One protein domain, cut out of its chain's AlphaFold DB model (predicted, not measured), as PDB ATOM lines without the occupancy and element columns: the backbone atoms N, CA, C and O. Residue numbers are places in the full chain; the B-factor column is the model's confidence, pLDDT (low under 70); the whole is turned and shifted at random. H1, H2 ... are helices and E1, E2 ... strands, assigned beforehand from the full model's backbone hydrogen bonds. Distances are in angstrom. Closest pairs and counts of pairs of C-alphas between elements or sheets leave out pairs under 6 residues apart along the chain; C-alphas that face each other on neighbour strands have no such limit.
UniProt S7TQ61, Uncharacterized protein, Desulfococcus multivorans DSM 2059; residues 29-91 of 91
ATOM      1  N   PRO A  29     -40.976 -41.600 -51.755       94.62
ATOM      2  CA  PRO A  29     -41.062 -42.733 -50.851       94.62
ATOM      3  C   PRO A  29     -39.846 -43.659 -50.993       94.62
ATOM      4  O   PRO A  29     -39.143 -43.627 -52.011       94.62
ATOM      5  N   PRO A  30     -39.589 -44.508 -49.984       93.62
ATOM      6  CA  PRO A  30     -38.630 -45.592 -50.114       93.62
ATOM      7  C   PRO A  30     -39.150 -46.637 -51.110       93.62
ATOM      8  O   PRO A  30     -40.333 -46.986 -51.101       93.62
ATOM      9  N   TYR A  31     -38.256 -47.160 -51.940       90.94
ATOM     10  CA  TYR A  31     -38.531 -48.212 -52.912       90.94
ATOM     11  C   TYR A  31     -37.648 -49.431 -52.664       90.94
ATOM     12  O   TYR A  31     -36.451 -49.297 -52.404       90.94
ATOM     13  N   ASP A  32     -38.239 -50.607 -52.839       89.62
ATOM     14  CA  ASP A  32     -37.529 -51.858 -53.062       89.62
ATOM     15  C   ASP A  32     -37.284 -52.018 -54.563       89.62
ATOM     16  O   ASP A  32     -38.207 -51.909 -55.378       89.62
ATOM     17  N   ILE A  33     -36.030 -52.261 -54.934       84.94
ATOM     18  CA  ILE A  33     -35.610 -52.429 -56.321       84.94
ATOM     19  C   ILE A  33     -35.429 -53.919 -56.586       84.94
ATOM     20  O   ILE A  33     -34.618 -54.584 -55.941       84.94
ATOM     21  N   TYR A  34     -36.171 -54.437 -57.558       81.50
ATOM     22  CA  TYR A  34     -36.106 -55.823 -58.006       81.50
ATOM     23  C   TYR A  34     -35.515 -55.898 -59.407       81.50
ATOM     24  O   TYR A  34     -35.853 -55.086 -60.269       81.50
ATOM     25  N   MET A  35     -34.654 -56.884 -59.643       74.44
ATOM     26  CA  MET A  35     -34.120 -57.199 -60.967       74.44
ATOM     27  C   MET A  35     -34.608 -58.574 -61.415       74.44
ATOM     28  O   MET A  35     -34.494 -59.548 -60.668       74.44
ATOM     29  N   PHE A  36     -35.108 -58.667 -62.649       70.19
ATOM     30  CA  PHE A  36     -35.356 -59.961 -63.286       70.19
ATOM     31  C   PHE A  36     -34.093 -60.443 -63.987       70.19
ATOM     32  O   PHE A  36     -33.540 -59.749 -64.846       70.19
ATOM     33  N   SER A  37     -33.673 -61.658 -63.648       61.03
ATOM     34  CA  SER A  37     -32.611 -62.379 -64.340       61.03
ATOM     35  C   SER A  37     -33.164 -63.758 -64.698       61.03
ATOM     36  O   SER A  37     -33.524 -64.513 -63.798       61.03
ATOM     37  N   TYR A  38     -33.266 -64.068 -66.000       58.28
ATOM     38  CA  TYR A  38     -33.906 -65.283 -66.551       58.28
ATOM     39  C   TYR A  38     -35.439 -65.390 -66.321       58.28
ATOM     40  O   TYR A  38     -35.993 -64.677 -65.482       58.28
ATOM     41  N   PRO A  39     -36.187 -66.199 -67.109       60.81
ATOM     42  CA  PRO A  39     -37.645 -66.135 -67.106       60.81
ATOM     43  C   PRO A  39     -38.202 -66.715 -65.801       60.81
ATOM     44  O   PRO A  39     -38.236 -67.929 -65.618       60.81
ATOM     45  N   GLY A  40     -38.642 -65.830 -64.903       61.72
ATOM     46  CA  GLY A  40     -39.462 -66.172 -63.736       61.72
ATOM     47  C   GLY A  40     -38.865 -65.872 -62.359       61.72
ATOM     48  O   GLY A  40     -39.571 -66.072 -61.375       61.72
ATOM     49  N   ALA A  41     -37.625 -65.385 -62.254       65.00
ATOM     50  CA  ALA A  41     -37.010 -65.086 -60.958       65.00
ATOM     51  C   ALA A  41     -36.886 -63.569 -60.709       65.00
ATOM     52  O   ALA A  41     -36.160 -62.868 -61.417       65.00
ATOM     53  N   GLU A  42     -37.601 -63.076 -59.689       67.81
ATOM     54  CA  GLU A  42     -37.414 -61.743 -59.102       67.81
ATOM     55  C   GLU A  42     -36.349 -61.827 -58.007       67.81
ATOM     56  O   GLU A  42     -36.536 -62.532 -57.014       67.81
ATOM     57  N   TYR A  43     -35.250 -61.090 -58.155       69.12
ATOM     58  CA  TYR A  43     -34.260 -60.938 -57.092       69.12
ATOM     59  C   TYR A  43     -34.342 -59.528 -56.524       69.12
ATOM     60  O   TYR A  43     -34.299 -58.545 -57.269       69.12
ATOM     61  N   HIS A  44     -34.462 -59.425 -55.199       71.94
ATOM     62  CA  HIS A  44     -34.315 -58.145 -54.508       71.94
ATOM     63  C   HIS A  44     -32.866 -57.688 -54.653       71.94
ATOM     64  O   HIS A  44     -31.942 -58.425 -54.314       71.94
ATOM     65  N   HIS A  45     -32.682 -56.512 -55.237       70.81
ATOM     66  CA  HIS A  45     -31.371 -55.999 -55.594       70.81
ATOM     67  C   HIS A  45     -30.920 -54.895 -54.644       70.81
ATOM     68  O   HIS A  45     -29.770 -54.914 -54.217       70.81
ATOM     69  N   ASP A  46     -31.804 -53.941 -54.323       74.38
ATOM     70  CA  ASP A  46     -31.402 -52.747 -53.577       74.38
ATOM     71  C   ASP A  46     -32.576 -51.992 -52.919       74.38
ATOM     72  O   ASP A  46     -33.753 -52.255 -53.198       74.38
ATOM     73  N   PHE A  47     -32.232 -51.018 -52.074       79.25
ATOM     74  CA  PHE A  47     -33.120 -50.009 -51.502       79.25
ATOM     75  C   PHE A  47     -32.788 -48.625 -52.052       79.25
ATOM     76  O   PHE A  47     -31.633 -48.205 -52.073       79.25
ATOM     77  N   GLY A  48     -33.811 -47.860 -52.423       85.44
ATOM     78  CA  GLY A  48     -33.604 -46.512 -52.944       85.44
ATOM     79  C   GLY A  48     -34.733 -45.548 -52.627       85.44
ATOM     80  O   GLY A  48     -35.752 -45.914 -52.047       85.44
ATOM     81  N   TYR A  49     -34.546 -44.300 -53.048       87.44
ATOM     82  CA  TYR A  49     -35.590 -43.285 -53.042       87.44
ATOM     83  C   TYR A  49     -35.661 -42.613 -54.408       87.44
ATOM     84  O   TYR A  49     -34.638 -42.327 -55.034       87.44
ATOM     85  N   ALA A  50     -36.876 -42.338 -54.859       88.50
ATOM     86  CA  ALA A  50     -37.135 -41.630 -56.103       88.50
ATOM     87  C   ALA A  50     -38.408 -40.798 -55.957       88.50
ATOM     88  O   ALA A  50     -39.241 -41.065 -55.094       88.50
ATOM     89  N   PHE A  51     -38.576 -39.781 -56.801       90.50
ATOM     90  CA  PHE A  51     -39.851 -39.074 -56.851       90.50
ATOM     91  C   PHE A  51     -40.916 -39.983 -57.459       90.50
ATOM     92  O   PHE A  51     -40.671 -40.603 -58.490       90.50
ATOM     93  N   ILE A  52     -42.121 -39.983 -56.892       87.44
ATOM     94  CA  ILE A  52     -43.240 -40.815 -57.358       87.44
ATOM     95  C   ILE A  52     -43.586 -40.589 -58.840       87.44
ATOM     96  O   ILE A  52     -44.051 -41.497 -59.518       87.44
ATOM     97  N   ALA A  53     -43.304 -39.392 -59.366       83.06
ATOM     98  CA  ALA A  53     -43.508 -39.035 -60.772       83.06
ATOM     99  C   ALA A  53     -42.400 -39.535 -61.725       83.06
ATOM    100  O   ALA A  53     -42.511 -39.364 -62.937       83.06
ATOM    101  N   ARG A  54     -41.310 -40.104 -61.204       76.12
ATOM    102  CA  ARG A  54     -40.198 -40.670 -61.978       76.12
ATOM    103  C   ARG A  54     -39.785 -42.004 -61.372       76.12
ATOM    104  O   ARG A  54     -38.785 -42.087 -60.659       76.12
ATOM    105  N   LEU A  55     -40.548 -43.047 -61.684       69.44
ATOM    106  CA  LEU A  55     -40.125 -44.402 -61.359       69.44
ATOM    107  C   LEU A  55     -38.937 -44.821 -62.248       69.44
ATOM    108  O   LEU A  55     -38.886 -44.456 -63.427       69.44
ATOM    109  N   PRO A  56     -37.968 -45.582 -61.713       60.97
ATOM    110  CA  PRO A  56     -36.919 -46.190 -62.517       60.97
ATOM    111  C   PRO A  56     -37.507 -47.300 -63.407       60.97
ATOM    112  O   PRO A  56     -37.604 -48.447 -62.994       60.97
ATOM    113  N   GLU A  57     -37.890 -46.972 -64.641       62.16
ATOM    114  CA  GLU A  57     -38.360 -47.940 -65.651       62.16
ATOM    115  C   GLU A  57     -37.226 -48.367 -66.601       62.16
ATOM    116  O   GLU A  57     -37.346 -48.311 -67.825       62.16
ATOM    117  N   LYS A  58     -36.056 -48.741 -66.065       56.88
ATOM    118  CA  LYS A  58     -34.950 -49.225 -66.911       56.88
ATOM    119  C   LYS A  58     -34.956 -50.750 -67.007       56.88
ATOM    120  O   LYS A  58     -34.413 -51.431 -66.145       56.88
ATOM    121  N   GLY A  59     -35.486 -51.273 -68.112       65.50
ATOM    122  CA  GLY A  59     -35.338 -52.680 -68.502       65.50
ATOM    123  C   GLY A  59     -36.016 -53.654 -67.535       65.50
ATOM    124  O   GLY A  59     -37.204 -53.531 -67.264       65.50
ATOM    125  N   SER A  60     -35.262 -54.629 -67.022       62.84
ATOM    126  CA  SER A  60     -35.720 -55.641 -66.056       62.84
ATOM    127  C   SER A  60     -35.731 -55.155 -64.600       62.84
ATOM    128  O   SER A  60     -35.786 -55.973 -63.684       62.84
ATOM    129  N   VAL A  61     -35.648 -53.844 -64.368       71.12
ATOM    130  CA  VAL A  61     -35.688 -53.255 -63.029       71.12
ATOM    131  C   VAL A  61     -37.117 -52.823 -62.710       71.12
ATOM    132  O   VAL A  61     -37.678 -51.978 -63.404       71.12
ATOM    133  N   GLN A  62     -37.701 -53.388 -61.655       79.44
ATOM    134  CA  GLN A  62     -38.976 -52.942 -61.095       79.44
ATOM    135  C   GLN A  62     -38.747 -52.311 -59.726       79.44
ATOM    136  O   GLN A  62     -38.245 -52.962 -58.813       79.44
ATOM    137  N   ALA A  63     -39.152 -51.053 -59.570       84.19
ATOM    138  CA  ALA A  63     -39.203 -50.392 -58.273       84.19
ATOM    139  C   ALA A  63     -40.612 -50.526 -57.682       84.19
ATOM    140  O   ALA A  63     -41.594 -50.135 -58.316       84.19
ATOM    141  N   ARG A  64     -40.723 -51.054 -56.462       87.50
ATOM    142  CA  ARG A  64     -41.986 -51.137 -55.711       87.50
ATOM    143  C   ARG A  64     -41.874 -50.288 -54.458       87.50
ATOM    144  O   ARG A  64     -40.829 -50.278 -53.823       87.50
ATOM    145  N   ILE A  65     -42.925 -49.548 -54.113       91.00
ATOM    146  CA  ILE A  65     -42.915 -48.734 -52.892       91.00
ATOM    147  C   ILE A  65     -42.766 -49.666 -51.690       91.00
ATOM    148  O   ILE A  65     -43.569 -50.584 -51.510       91.00
ATOM    149  N   ASN A  66     -41.778 -49.393 -50.844       93.06
ATOM    150  CA  ASN A  66     -41.623 -50.078 -49.575       93.06
ATOM    151  C   ASN A  66     -42.590 -49.463 -48.554       93.06
ATOM    152  O   ASN A  66     -42.247 -48.579 -47.761       93.06
ATOM    153  N   THR A  67     -43.839 -49.922 -48.601       94.44
ATOM    154  CA  THR A  67     -44.906 -49.458 -47.708       94.44
ATOM    155  C   THR A  67     -44.553 -49.631 -46.225       94.44
ATOM    156  O   THR A  67     -44.772 -48.681 -45.472       94.44
ATOM    157  N   PRO A  68     -43.972 -50.763 -45.768       95.19
ATOM    158  CA  PRO A  68     -43.545 -50.897 -44.377       95.19
ATOM    159  C   PRO A  68     -42.561 -49.805 -43.931       95.19
ATOM    160  O   PRO A  68     -42.776 -49.174 -42.895       95.19
ATOM    161  N   ALA A  69     -41.520 -49.534 -44.721       94.88
ATOM    162  CA  ALA A  69     -40.527 -48.508 -44.417       94.88
ATOM    163  C   ALA A  69     -41.142 -47.103 -44.421       94.88
ATOM    164  O   ALA A  69     -40.879 -46.322 -43.506       94.88
ATOM    165  N   LEU A  70     -42.007 -46.793 -45.394       96.31
ATOM    166  CA  LEU A  70     -42.720 -45.515 -45.452       96.31
ATOM    167  C   LEU A  70     -43.604 -45.300 -44.213       96.31
ATOM    168  O   LEU A  70     -43.577 -44.229 -43.606       96.31
ATOM    169  N   CYS A  71     -44.347 -46.328 -43.790       97.62
ATOM    170  CA  CYS A  71     -45.174 -46.277 -42.584       97.62
ATOM    171  C   CYS A  71     -44.339 -46.007 -41.327       97.62
ATOM    172  O   CYS A  71     -44.730 -45.179 -40.504       97.62
ATOM    173  N   ILE A  72     -43.182 -46.664 -41.188       97.25
ATOM    174  CA  ILE A  72     -42.268 -46.436 -40.060       97.25
ATOM    175  C   ILE A  72     -41.742 -44.996 -40.076       97.25
ATOM    176  O   ILE A  72     -41.769 -44.334 -39.040       97.25
ATOM    177  N   GLN A  73     -41.325 -44.477 -41.235       95.69
ATOM    178  CA  GLN A  73     -40.840 -43.097 -41.362       95.69
ATOM    179  C   GLN A  73     -41.894 -42.077 -40.921       95.69
ATOM    180  O   GLN A  73     -41.602 -41.205 -40.099       95.69
ATOM    181  N   ILE A  74     -43.133 -42.225 -41.404       97.75
ATOM    182  CA  ILE A  74     -44.253 -41.355 -41.028       97.75
ATOM    183  C   ILE A  74     -44.550 -41.478 -39.529       97.75
ATOM    184  O   ILE A  74     -44.694 -40.461 -38.847       97.75
ATOM    185  N   ALA A  75     -44.597 -42.699 -38.990       98.00
ATOM    186  CA  ALA A  75     -44.857 -42.934 -37.573       98.00
ATOM    187  C   ALA A  75     -43.790 -42.280 -36.683       98.00
ATOM    188  O   ALA A  75     -44.135 -41.561 -35.745       98.00
ATOM    189  N   CYS A  76     -42.503 -42.449 -37.000       97.19
ATOM    190  CA  CYS A  76     -41.408 -41.798 -36.280       97.19
ATOM    191  C   CYS A  76     -41.547 -40.270 -36.301       97.19
ATOM    192  O   CYS A  76     -41.397 -39.623 -35.263       97.19
ATOM    193  N   PHE A  77     -41.884 -39.688 -37.456       95.81
ATOM    194  CA  PHE A  77     -42.045 -38.241 -37.584       95.81
ATOM    195  C   PHE A  77     -43.245 -37.709 -36.792       95.81
ATOM    196  O   PHE A  77     -43.146 -36.663 -36.148       95.81
ATOM    197  N   LEU A  78     -44.359 -38.445 -36.778       97.69
ATOM    198  CA  LEU A  78     -45.534 -38.118 -35.969       97.69
ATOM    199  C   LEU A  78     -45.249 -38.223 -34.469       97.69
ATOM    200  O   LEU A  78     -45.695 -37.362 -33.715       97.69
ATOM    201  N   VAL A  79     -44.489 -39.229 -34.029       97.94
ATOM    202  CA  VAL A  79     -44.093 -39.377 -32.620       97.94
ATOM    203  C   VAL A  79     -43.230 -38.194 -32.183       97.94
ATOM    204  O   VAL A  79     -43.567 -37.521 -31.209       97.94
ATOM    205  N   VAL A  80     -42.168 -37.876 -32.929       96.81
ATOM    206  CA  VAL A  80     -41.275 -36.747 -32.610       96.81
ATOM    207  C   VAL A  80     -42.024 -35.413 -32.684       96.81
ATOM    208  O   VAL A  80     -41.923 -34.587 -31.775       96.81
ATOM    209  N   GLY A  81     -42.830 -35.213 -33.729       96.50
ATOM    210  CA  GLY A  81     -43.678 -34.034 -33.882       96.50
ATOM    211  C   GLY A  81     -44.686 -33.890 -32.740       96.50
ATOM    212  O   GLY A  81     -44.851 -32.800 -32.198       96.50
ATOM    213  N   GLY A  82     -45.307 -34.988 -32.311       95.62
ATOM    214  CA  GLY A  82     -46.220 -35.020 -31.172       95.62
ATOM    215  C   GLY A  82     -45.528 -34.638 -29.865       95.62
ATOM    216  O   GLY A  82     -46.023 -33.777 -29.137       95.62
ATOM    217  N   MET A  83     -44.348 -35.203 -29.593       96.12
ATOM    218  CA  MET A  83     -43.543 -34.856 -28.416       96.12
ATOM    219  C   MET A  83     -43.204 -33.359 -28.381       96.12
ATOM    220  O   MET A  83     -43.427 -32.695 -27.366       96.12
ATOM    221  N   LEU A  84     -42.733 -32.804 -29.503       95.12
ATOM    222  CA  LEU A  84     -42.423 -31.376 -29.626       95.12
ATOM    223  C   LEU A  84     -43.669 -30.496 -29.484       95.12
ATOM    224  O   LEU A  84     -43.609 -29.424 -28.881       95.12
ATOM    225  N   TRP A  85     -44.817 -30.946 -29.990       94.44
ATOM    226  CA  TRP A  85     -46.076 -30.215 -29.872       94.44
ATOM    227  C   TRP A  85     -46.530 -30.098 -28.414       94.44
ATOM    228  O   TRP A  85     -46.985 -29.026 -27.997       94.44
ATOM    229  N   PHE A  86     -46.367 -31.167 -27.627       92.50
ATOM    230  CA  PHE A  86     -46.623 -31.143 -26.186       92.50
ATOM    231  C   PHE A  86     -45.630 -30.251 -25.437       92.50
ATOM    232  O   PHE A  86     -46.042 -29.523 -24.536       92.50
ATOM    233  N   GLU A  87     -44.352 -30.256 -25.814       92.75
ATOM    234  CA  GLU A  87     -43.349 -29.368 -25.214       92.75
ATOM    235  C   GLU A  87     -43.662 -27.891 -25.498       92.75
ATOM    236  O   GLU A  87     -43.648 -27.057 -24.594       92.75
ATOM    237  N   PHE A  88     -44.055 -27.560 -26.731       90.75
ATOM    238  CA  PHE A  88     -44.466 -26.202 -27.086       90.75
ATOM    239  C   PHE A  88     -45.776 -25.773 -26.439       90.75
ATOM    240  O   PHE A  88     -46.019 -24.576 -26.382       90.75
ATOM    241  N   ARG A  89     -46.597 -26.691 -25.919       85.31
ATOM    242  CA  ARG A  89     -47.789 -26.337 -25.135       85.31
ATOM    243  C   ARG A  89     -47.443 -25.779 -23.754       85.31
ATOM    244  O   ARG A  89     -48.226 -25.015 -23.198       85.31
ATOM    245  N   LYS A  90     -46.322 -26.220 -23.174       72.94
ATOM    246  CA  LYS A  90     -45.903 -25.859 -21.810       72.94
ATOM    247  C   LYS A  90     -45.259 -24.470 -21.728       72.94
ATOM    248  O   LYS A  90     -45.081 -23.968 -20.623       72.94
ATOM    249  N   ARG A  91     -44.893 -23.885 -22.870       57.91
ATOM    250  CA  ARG A  91     -44.231 -22.579 -22.998       57.91
ATOM    251  C   ARG A  91     -45.155 -21.561 -23.648       57.91
ATOM    252  O   ARG A  91     -45.050 -20.382 -23.258       57.91
TER     253      ARG A  91
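AT A GLANCE: This is residues 29 to 91 of the 91 residues of an uncharacterized protein of Desulfococcus multivorans DSM 2059 (UniProt S7TQ61). A small, strongly twisted three-stranded sheet forms a head, and one long helix, H1, runs out from it as an arm, with residues 74 to 91 sticking out free. The printed part has 63 residues, in the order E1, E2, E3, H1; the sheet runs E2 E1 E3, antiparallel, and the class is mixed. It is an extended rod, radius of gyration of the C-alphas 17.6 A, spanning 61 by 21 by 12 A.

IN THESE COORDINATES: E1, residues 30 to 36, begins at C-alpha 30 (-38.630, -45.592, -50.114) and is 19.8 A long. E2, residues 42 to 49, 19.5 A, bends by 60 degrees at residue 45. E3 is residues 61 to 65, 13.2 A. H1, residues 67 to 89, 32.4 A, ends at C-alpha 89 (-47.789, -26.337, -25.135).

HOW THE PARTS SIT: E1 and E2 form a hairpin, with N 31 and O 48 at 2.8 A. E1 and E3 are antiparallel at 151 degrees, with N 34 and O 62 at 2.8 A. H1 only grazes the sheet, with its residues 67 to 73; the closest C-alphas of E1 and H1, Pro 30 and Leu 70, are 6.2 A apart. In H1 every O i to N i+4 pair is within hydrogen-bond range.

THE WHOLE: The C-alphas farthest apart, Pro 39 and Arg 91, are 62.3 A apart. The printed part has no cut. The link E2 to E3 is long. Residues 37 to 43, 55 to 60 and 91 have pLDDT under 70.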